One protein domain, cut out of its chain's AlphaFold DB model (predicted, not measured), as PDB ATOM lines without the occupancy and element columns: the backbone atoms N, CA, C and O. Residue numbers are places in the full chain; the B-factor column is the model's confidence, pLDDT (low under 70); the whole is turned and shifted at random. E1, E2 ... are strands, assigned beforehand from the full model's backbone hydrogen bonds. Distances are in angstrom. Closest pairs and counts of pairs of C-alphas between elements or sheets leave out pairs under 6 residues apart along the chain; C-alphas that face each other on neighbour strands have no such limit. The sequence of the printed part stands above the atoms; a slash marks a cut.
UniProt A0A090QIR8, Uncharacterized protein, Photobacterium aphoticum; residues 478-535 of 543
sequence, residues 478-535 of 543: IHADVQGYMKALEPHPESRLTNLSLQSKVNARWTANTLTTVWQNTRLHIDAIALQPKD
ATOM      1  N   ILE A 478      -6.976  15.685   2.658       80.62
ATOM      2  CA  ILE A 478      -8.267  15.001   2.645       80.62
ATOM      3  C   ILE A 478      -8.266  13.947   3.746       80.62
ATOM      4  O   ILE A 478      -7.332  13.150   3.835       80.62
ATOM      5  N   HIS A 479      -9.325  13.923   4.544       79.69
ATOM      6  CA  HIS A 479      -9.648  12.841   5.461       79.69
ATOM      7  C   HIS A 479     -10.994  12.250   5.047       79.69
ATOM      8  O   HIS A 479     -11.974  12.982   4.886       79.69
ATOM      9  N   ALA A 480     -11.033  10.936   4.843       77.69
ATOM     10  CA  ALA A 480     -12.237  10.225   4.443       77.69
ATOM     11  C   ALA A 480     -12.383   8.891   5.183       77.69
ATOM     12  O   ALA A 480     -11.402   8.193   5.416       77.69
ATOM     13  N   ASP A 481     -13.614   8.517   5.511       77.81
ATOM     14  CA  ASP A 481     -13.980   7.184   5.974       77.81
ATOM     15  C   ASP A 481     -14.554   6.399   4.787       77.81
ATOM     16  O   ASP A 481     -15.517   6.816   4.142       77.81
ATOM     17  N   VAL A 482     -13.948   5.258   4.478       77.06
ATOM     18  CA  VAL A 482     -14.342   4.373   3.381       77.06
ATOM     19  C   VAL A 482     -14.994   3.133   3.972       77.06
ATOM     20  O   VAL A 482     -14.391   2.447   4.795       77.06
ATOM     21  N   GLN A 483     -16.217   2.832   3.542       77.25
ATOM     22  CA  GLN A 483     -16.963   1.637   3.925       77.25
ATOM     23  C   GLN A 483     -17.445   0.901   2.678       77.25
ATOM     24  O   GLN A 483     -18.283   1.404   1.941       77.25
ATOM     25  N   GLY A 484     -16.923  -0.291   2.425       73.81
ATOM     26  CA  GLY A 484     -17.354  -1.174   1.353       73.81
ATOM     27  C   GLY A 484     -18.127  -2.365   1.899       73.81
ATOM     28  O   GLY A 484     -17.781  -2.915   2.938       73.81
ATOM     29  N   TYR A 485     -19.138  -2.802   1.169       73.00
ATOM     30  CA  TYR A 485     -19.787  -4.089   1.337       73.00
ATOM     31  C   TYR A 485     -19.934  -4.736  -0.037       73.00
ATOM     32  O   TYR A 485     -20.303  -4.082  -1.013       73.00
ATOM     33  N   MET A 486     -19.609  -6.016  -0.131       69.12
ATOM     34  CA  MET A 486     -19.691  -6.789  -1.355       69.12
ATOM     35  C   MET A 486     -20.211  -8.182  -1.031       69.12
ATOM     36  O   MET A 486     -19.557  -8.966  -0.353       69.12
ATOM     37  N   LYS A 487     -21.385  -8.521  -1.546       70.50
ATOM     38  CA  LYS A 487     -22.042  -9.803  -1.307       70.50
ATOM     39  C   LYS A 487     -21.225 -10.995  -1.810       70.50
ATOM     40  O   LYS A 487     -21.243 -12.048  -1.180       70.50
ATOM     41  N   ALA A 488     -20.526 -10.857  -2.935       69.81
ATOM     42  CA  ALA A 488     -19.599 -11.878  -3.411       69.81
ATOM     43  C   ALA A 488     -18.498 -11.299  -4.309       69.81
ATOM     44  O   ALA A 488     -18.771 -10.414  -5.120       69.81
ATOM     45  N   LEU A 489     -17.287 -11.847  -4.191       65.75
ATOM     46  CA  LEU A 489     -16.143 -11.596  -5.069       65.75
ATOM     47  C   LEU A 489     -15.587 -12.941  -5.553       65.75
ATOM     48  O   LEU A 489     -15.298 -13.813  -4.739       65.75
ATOM     49  N   GLU A 490     -15.413 -13.099  -6.862       68.19
ATOM     50  CA  GLU A 490     -14.859 -14.312  -7.485       68.19
ATOM     51  C   GLU A 490     -13.506 -13.973  -8.128       68.19
ATOM     52  O   GLU A 490     -13.445 -13.668  -9.321       68.19
ATOM     53  N   PRO A 491     -12.411 -13.924  -7.343       51.00
ATOM     54  CA  PRO A 491     -11.105 -13.538  -7.869       51.00
ATOM     55  C   PRO A 491     -10.510 -14.602  -8.808       51.00
ATOM     56  O   PRO A 491      -9.654 -14.277  -9.629       51.00
ATOM     57  N   HIS A 492     -10.971 -15.855  -8.716       62.97
ATOM     58  CA  HIS A 492     -10.626 -16.961  -9.609       62.97
ATOM     59  C   HIS A 492     -11.877 -17.828  -9.855       62.97
ATOM     60  O   HIS A 492     -12.717 -17.910  -8.965       62.97
ATOM     61  N   PRO A 493     -12.015 -18.538 -10.993       65.38
ATOM     62  CA  PRO A 493     -13.148 -19.448 -11.233       65.38
ATOM     63  C   PRO A 493     -13.363 -20.517 -10.150       65.38
ATOM     64  O   PRO A 493     -14.457 -21.043  -9.997       65.38
ATOM     65  N   GLU A 494     -12.303 -20.838  -9.410       72.25
ATOM     66  CA  GLU A 494     -12.281 -21.846  -8.346       72.25
ATOM     67  C   GLU A 494     -12.377 -21.229  -6.942       72.25
ATOM     68  O   GLU A 494     -12.307 -21.948  -5.951       72.25
ATOM     69  N   SER A 495     -12.510 -19.905  -6.816       62.09
ATOM     70  CA  SER A 495     -12.587 -19.245  -5.516       62.09
ATOM     71  C   SER A 495     -13.698 -18.210  -5.464       62.09
ATOM     72  O   SER A 495     -13.859 -17.363  -6.340       62.09
ATOM     73  N   ARG A 496     -14.475 -18.266  -4.386       73.62
ATOM     74  CA  ARG A 496     -15.562 -17.335  -4.126       73.62
ATOM     75  C   ARG A 496     -15.489 -16.848  -2.692       73.62
ATOM     76  O   ARG A 496     -15.570 -17.625  -1.748       73.62
ATOM     77  N   LEU A 497     -15.361 -15.543  -2.545       75.44
ATOM     78  CA  LEU A 497     -15.468 -14.828  -1.286       75.44
ATOM     79  C   LEU A 497     -16.906 -14.327  -1.170       75.44
ATOM     80  O   LEU A 497     -17.470 -13.854  -2.158       75.44
ATOM     81  N   THR A 498     -17.516 -14.433   0.004       80.44
ATOM     82  CA  THR A 498     -18.890 -13.966   0.241       80.44
ATOM     83  C   THR A 498     -18.942 -12.985   1.402       80.44
ATOM     84  O   THR A 498     -18.150 -13.094   2.335       80.44
ATOM     85  N   ASN A 499     -19.857 -12.015   1.294       77.88
ATOM     86  CA  ASN A 499     -20.102 -10.947   2.264       77.88
ATOM     87  C   ASN A 499     -18.811 -10.266   2.742       77.88
ATOM     88  O   ASN A 499     -18.500 -10.207   3.928       77.88
ATOM     89  N   LEU A 500     -18.038  -9.742   1.798       77.44
ATOM     90  CA  LEU A 500     -16.869  -8.947   2.116       77.44
ATOM     91  C   LEU A 500     -17.333  -7.596   2.655       77.44
ATOM     92  O   LEU A 500     -18.139  -6.921   2.015       77.44
ATOM     93  N   SER A 501     -16.793  -7.161   3.785       82.12
ATOM     94  CA  SER A 501     -16.925  -5.776   4.231       82.12
ATOM     95  C   SER A 501     -15.551  -5.156   4.441       82.12
ATOM     96  O   SER A 501     -14.626  -5.792   4.940       82.12
ATOM     97  N   LEU A 502     -15.402  -3.914   3.998       81.81
ATOM     98  CA  LEU A 502     -14.195  -3.116   4.117       81.81
ATOM     99  C   LEU A 502     -14.543  -1.874   4.924       81.81
ATOM    100  O   LEU A 502     -15.485  -1.172   4.586       81.81
ATOM    101  N   GLN A 503     -13.757  -1.551   5.936       86.06
ATOM    102  CA  GLN A 503     -13.818  -0.262   6.607       86.06
ATOM    103  C   GLN A 503     -12.402   0.285   6.716       86.06
ATOM    104  O   GLN A 503     -11.514  -0.423   7.168       86.06
ATOM    105  N   SER A 504     -12.161   1.523   6.308       85.50
ATOM    106  CA  SER A 504     -10.845   2.149   6.429       85.50
ATOM    107  C   SER A 504     -10.963   3.659   6.568       85.50
ATOM    108  O   SER A 504     -11.960   4.251   6.160       85.50
ATOM    109  N   LYS A 505      -9.933   4.284   7.132       85.50
ATOM    110  CA  LYS A 505      -9.743   5.733   7.119       85.50
ATOM    111  C   LYS A 505      -8.658   6.080   6.116       85.50
ATOM    112  O   LYS A 505      -7.560   5.540   6.187       85.50
ATOM    113  N   VAL A 506      -8.943   6.993   5.205       83.19
ATOM    114  CA  VAL A 506      -8.016   7.440   4.170       83.19
ATOM    115  C   VAL A 506      -7.596   8.867   4.463       83.19
ATOM    116  O   VAL A 506      -8.422   9.776   4.496       83.19
ATOM    117  N   ASN A 507      -6.292   9.058   4.628       85.31
ATOM    118  CA  ASN A 507      -5.670  10.371   4.685       85.31
ATOM    119  C   ASN A 507      -4.936  10.593   3.368       85.31
ATOM    120  O   ASN A 507      -3.961   9.898   3.087       85.31
ATOM    121  N   ALA A 508      -5.387  11.547   2.563       81.62
ATOM    122  CA  ALA A 508      -4.689  11.935   1.348       81.62
ATOM    123  C   ALA A 508      -4.043  13.309   1.518       81.62
ATOM    124  O   ALA A 508      -4.650  14.228   2.070       81.62
ATOM    125  N   ARG A 509      -2.817  13.462   1.024       83.12
ATOM    126  CA  ARG A 509      -2.145  14.750   0.895       83.12
ATOM    127  C   ARG A 509      -1.713  14.932  -0.549       83.12
ATOM    128  O   ARG A 509      -1.041  14.065  -1.097       83.12
ATOM    129  N   TRP A 510      -2.100  16.051  -1.141       76.75
ATOM    130  CA  TRP A 510      -1.667  16.444  -2.471       76.75
ATOM    131  C   TRP A 510      -0.785  17.680  -2.355       76.75
ATOM    132  O   TRP A 510      -1.235  18.719  -1.875       76.75
ATOM    133  N   THR A 511       0.476  17.540  -2.756       76.94
ATOM    134  CA  THR A 511       1.469  18.621  -2.777       76.94
ATOM    135  C   THR A 511       2.173  18.636  -4.120       76.94
ATOM    136  O   THR A 511       2.699  17.604  -4.525       76.94
ATOM    137  N   ALA A 512       2.234  19.793  -4.782       67.50
ATOM    138  CA  ALA A 512       2.851  19.948  -6.106       67.50
ATOM    139  C   ALA A 512       2.316  18.927  -7.119       67.50
ATOM    140  O   ALA A 512       1.227  19.107  -7.659       67.50
ATOM    141  N   ASN A 513       3.059  17.839  -7.315       64.19
ATOM    142  CA  ASN A 513       2.804  16.821  -8.326       64.19
ATOM    143  C   ASN A 513       2.572  15.434  -7.701       64.19
ATOM    144  O   ASN A 513       2.481  14.443  -8.417       64.19
ATOM    145  N   THR A 514       2.505  15.331  -6.369       62.84
ATOM    146  CA  THR A 514       2.383  14.054  -5.660       62.84
ATOM    147  C   THR A 514       1.096  13.986  -4.851       62.84
ATOM    148  O   THR A 514       0.846  14.810  -3.972       62.84
ATOM    149  N   LEU A 515       0.277  12.973  -5.139       72.81
ATOM    150  CA  LEU A 515      -0.855  12.569  -4.309       72.81
ATOM    151  C   LEU A 515      -0.429  11.366  -3.461       72.81
ATOM    152  O   LEU A 515      -0.274  10.259  -3.970       72.81
ATOM    153  N   THR A 516      -0.237  11.573  -2.162       77.25
ATOM    154  CA  THR A 516       0.061  10.501  -1.206       77.25
ATOM    155  C   THR A 516      -1.209  10.107  -0.472       77.25
ATOM    156  O   THR A 516      -1.836  10.953   0.160       77.25
ATOM    157  N   THR A 517      -1.575   8.827  -0.507       77.62
ATOM    158  CA  THR A 517      -2.731   8.288   0.224       77.62
ATOM    159  C   THR A 517      -2.281   7.284   1.277       77.62
ATOM    160  O   THR A 517      -1.618   6.303   0.947       77.62
ATOM    161  N   VAL A 518      -2.677   7.490   2.530       85.62
ATOM    162  CA  VAL A 518      -2.412   6.586   3.654       85.62
ATOM    163  C   VAL A 518      -3.734   5.987   4.119       85.62
ATOM    164  O   VAL A 518      -4.625   6.714   4.559       85.62
ATOM    165  N   TRP A 519      -3.848   4.664   4.031       85.56
ATOM    166  CA  TRP A 519      -4.997   3.902   4.519       85.56
ATOM    167  C   TRP A 519      -4.703   3.418   5.939       85.56
ATOM    168  O   TRP A 519      -3.700   2.751   6.182       85.56
ATOM    169  N   GLN A 520      -5.555   3.783   6.889       87.50
ATOM    170  CA  GLN A 520      -5.394   3.525   8.315       87.50
ATOM    171  C   GLN A 520      -6.609   2.786   8.857       87.50
ATOM    172  O   GLN A 520      -7.732   2.984   8.396       87.50
ATOM    173  N   ASN A 521      -6.393   1.968   9.887       87.81
ATOM    174  CA  ASN A 521      -7.457   1.206  10.547       87.81
ATOM    175  C   ASN A 521      -8.293   0.377   9.559       87.81
ATOM    176  O   ASN A 521      -9.503   0.233   9.732       87.81
ATOM    177  N   THR A 522      -7.643  -0.144   8.515       85.00
ATOM    178  CA  THR A 522      -8.291  -0.967   7.499       85.00
ATOM    179  C   THR A 522      -8.725  -2.290   8.115       85.00
ATOM    180  O   THR A 522      -7.897  -3.103   8.517       85.00
ATOM    181  N   ARG A 523     -10.035  -2.504   8.183       83.88
ATOM    182  CA  ARG A 523     -10.678  -3.752   8.579       83.88
ATOM    183  C   ARG A 523     -11.301  -4.370   7.344       83.88
ATOM    184  O   ARG A 523     -12.160  -3.758   6.717       83.88
ATOM    185  N   LEU A 524     -10.853  -5.571   7.007       82.94
ATOM    186  CA  LEU A 524     -11.457  -6.406   5.982       82.94
ATOM    187  C   LEU A 524     -12.090  -7.607   6.683       82.94
ATOM    188  O   LEU A 524     -11.389  -8.363   7.353       82.94
ATOM    189  N   HIS A 525     -13.399  -7.764   6.545       83.88
ATOM    190  CA  HIS A 525     -14.126  -8.945   6.990       83.88
ATOM    191  C   HIS A 525     -14.598  -9.736   5.777       83.88
ATOM    192  O   HIS A 525     -14.990  -9.148   4.771       83.88
ATOM    193  N   ILE A 526     -14.542 -11.059   5.874       83.12
ATOM    194  CA  ILE A 526     -15.001 -11.987   4.845       83.12
ATOM    195  C   ILE A 526     -15.744 -13.095   5.584       83.12
ATOM    196  O   ILE A 526     -15.116 -13.810   6.364       83.12
ATOM    197  N   ASP A 527     -17.048 -13.236   5.347       81.00
ATOM    198  CA  ASP A 527     -17.857 -14.221   6.076       81.00
ATOM    199  C   ASP A 527     -17.484 -15.654   5.682       81.00
ATOM    200  O   ASP A 527     -17.380 -16.534   6.535       81.00
ATOM    201  N   ALA A 528     -17.291 -15.906   4.384       77.25
ATOM    202  CA  ALA A 528     -16.899 -17.227   3.909       77.25
ATOM    203  C   ALA A 528     -16.052 -17.184   2.638       77.25
ATOM    204  O   ALA A 528     -16.275 -16.375   1.731       77.25
ATOM    205  N   ILE A 529     -15.109 -18.125   2.585       76.62
ATOM    206  CA  ILE A 529     -14.236 -18.418   1.451       76.62
ATOM    207  C   ILE A 529     -14.579 -19.827   0.976       76.62
ATOM    208  O   ILE A 529     -14.337 -20.802   1.681       76.62
ATOM    209  N   ALA A 530     -15.146 -19.937  -0.220       73.19
ATOM    210  CA  ALA A 530     -15.344 -21.209  -0.892       73.19
ATOM    211  C   ALA A 530     -14.225 -21.405  -1.916       73.19
ATOM    212  O   ALA A 530     -14.090 -20.614  -2.848       73.19
ATOM    213  N   LEU A 531     -13.435 -22.460  -1.738       67.31
ATOM    214  CA  LEU A 531     -12.513 -22.966  -2.747       67.31
ATOM    215  C   LEU A 531     -13.184 -24.181  -3.383       67.31
ATOM    216  O   LEU A 531     -13.437 -25.168  -2.693       67.31
ATOM    217  N   GLN A 532     -13.526 -24.103  -4.664       58.34
ATOM    218  CA  GLN A 532     -13.960 -25.276  -5.413       58.34
ATOM    219  C   GLN A 532     -12.718 -25.953  -5.993       58.34
ATOM    220  O   GLN A 532     -12.119 -25.398  -6.913       58.34
ATOM    221  N   PRO A 533     -12.299 -27.123  -5.480       47.66
ATOM    222  CA  PRO A 533     -11.226 -27.865  -6.115       47.66
ATOM    223  C   PRO A 533     -11.659 -28.236  -7.531       47.66
ATOM    224  O   PRO A 533     -12.788 -28.676  -7.758       47.66
ATOM    225  N   LYS A 534     -10.748 -28.036  -8.485       44.81
ATOM    226  CA  LYS A 534     -10.898 -28.471  -9.868       44.81
ATOM    227  C   LYS A 534     -11.357 -29.925  -9.872       44.81
ATOM    228  O   LYS A 534     -10.670 -30.786  -9.329       44.81
ATOM    229  N   ASP A 535     -12.518 -30.163 -10.465       46.41
ATOM    230  CA  ASP A 535     -13.139 -31.471 -10.638       46.41
ATOM    231  C   ASP A 535     -12.182 -32.369 -11.448       46.41
ATOM    232  O   ASP A 535     -12.224 -32.428 -12.680       46.41
TER     233      ASP A 535
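Overview. This is residues 478 to 535 of the 543 residues of an uncharacterized protein of Photobacterium aphoticum (UniProt A0A090QIR8). A long, narrow ribbon of three strands side by side, E1, E2 and E3, sharply bent near residues 487, 499 and 527, with no named helix over either face. The printed part has 58 residues, 50 of them in three named strands that follow along the chain as E1 E2 E3, which is also the order across the antiparallel sheet, and its class is all strand. The whole is extended, a rod spanning 54 by 21 by 14 A, with a radius of gyration of the C-alphas of 16.0 A.

Along the chain. E1, residues 478 to 492, starts at C-alpha 478 (-8.267, 15.001, 2.645) and measures 34.3 A. E2, residues 495 to 511, measures 40.5 A. E3, residues 514 to 531, measures 40.0 A and ends at C-alpha 531 (-12.513, -22.966, -2.747).

Arrangement. The strands form a meander, each the antiparallel neighbour of the one before, in a twisted sheet. Hairpin E1 and E2 stands at 154 degrees, with N 484 and O 502 within hydrogen-bond range at 2.7 A. Hairpin E2 and E3 stands at 172 degrees, with N 503 and O 523 at 2.8 A. E1 bends by 84 degrees at residue 487, E2 by 85 at 499 and E3 by 85 at 527.

Size, cuts and confidence. The farthest C-alphas, of Ala 512 and Asp 535, are 54.0 A apart. Both links are tight, and the printed part has no cut. Confidence is low, for instance, at residues 488 to 493 and 531 to 535.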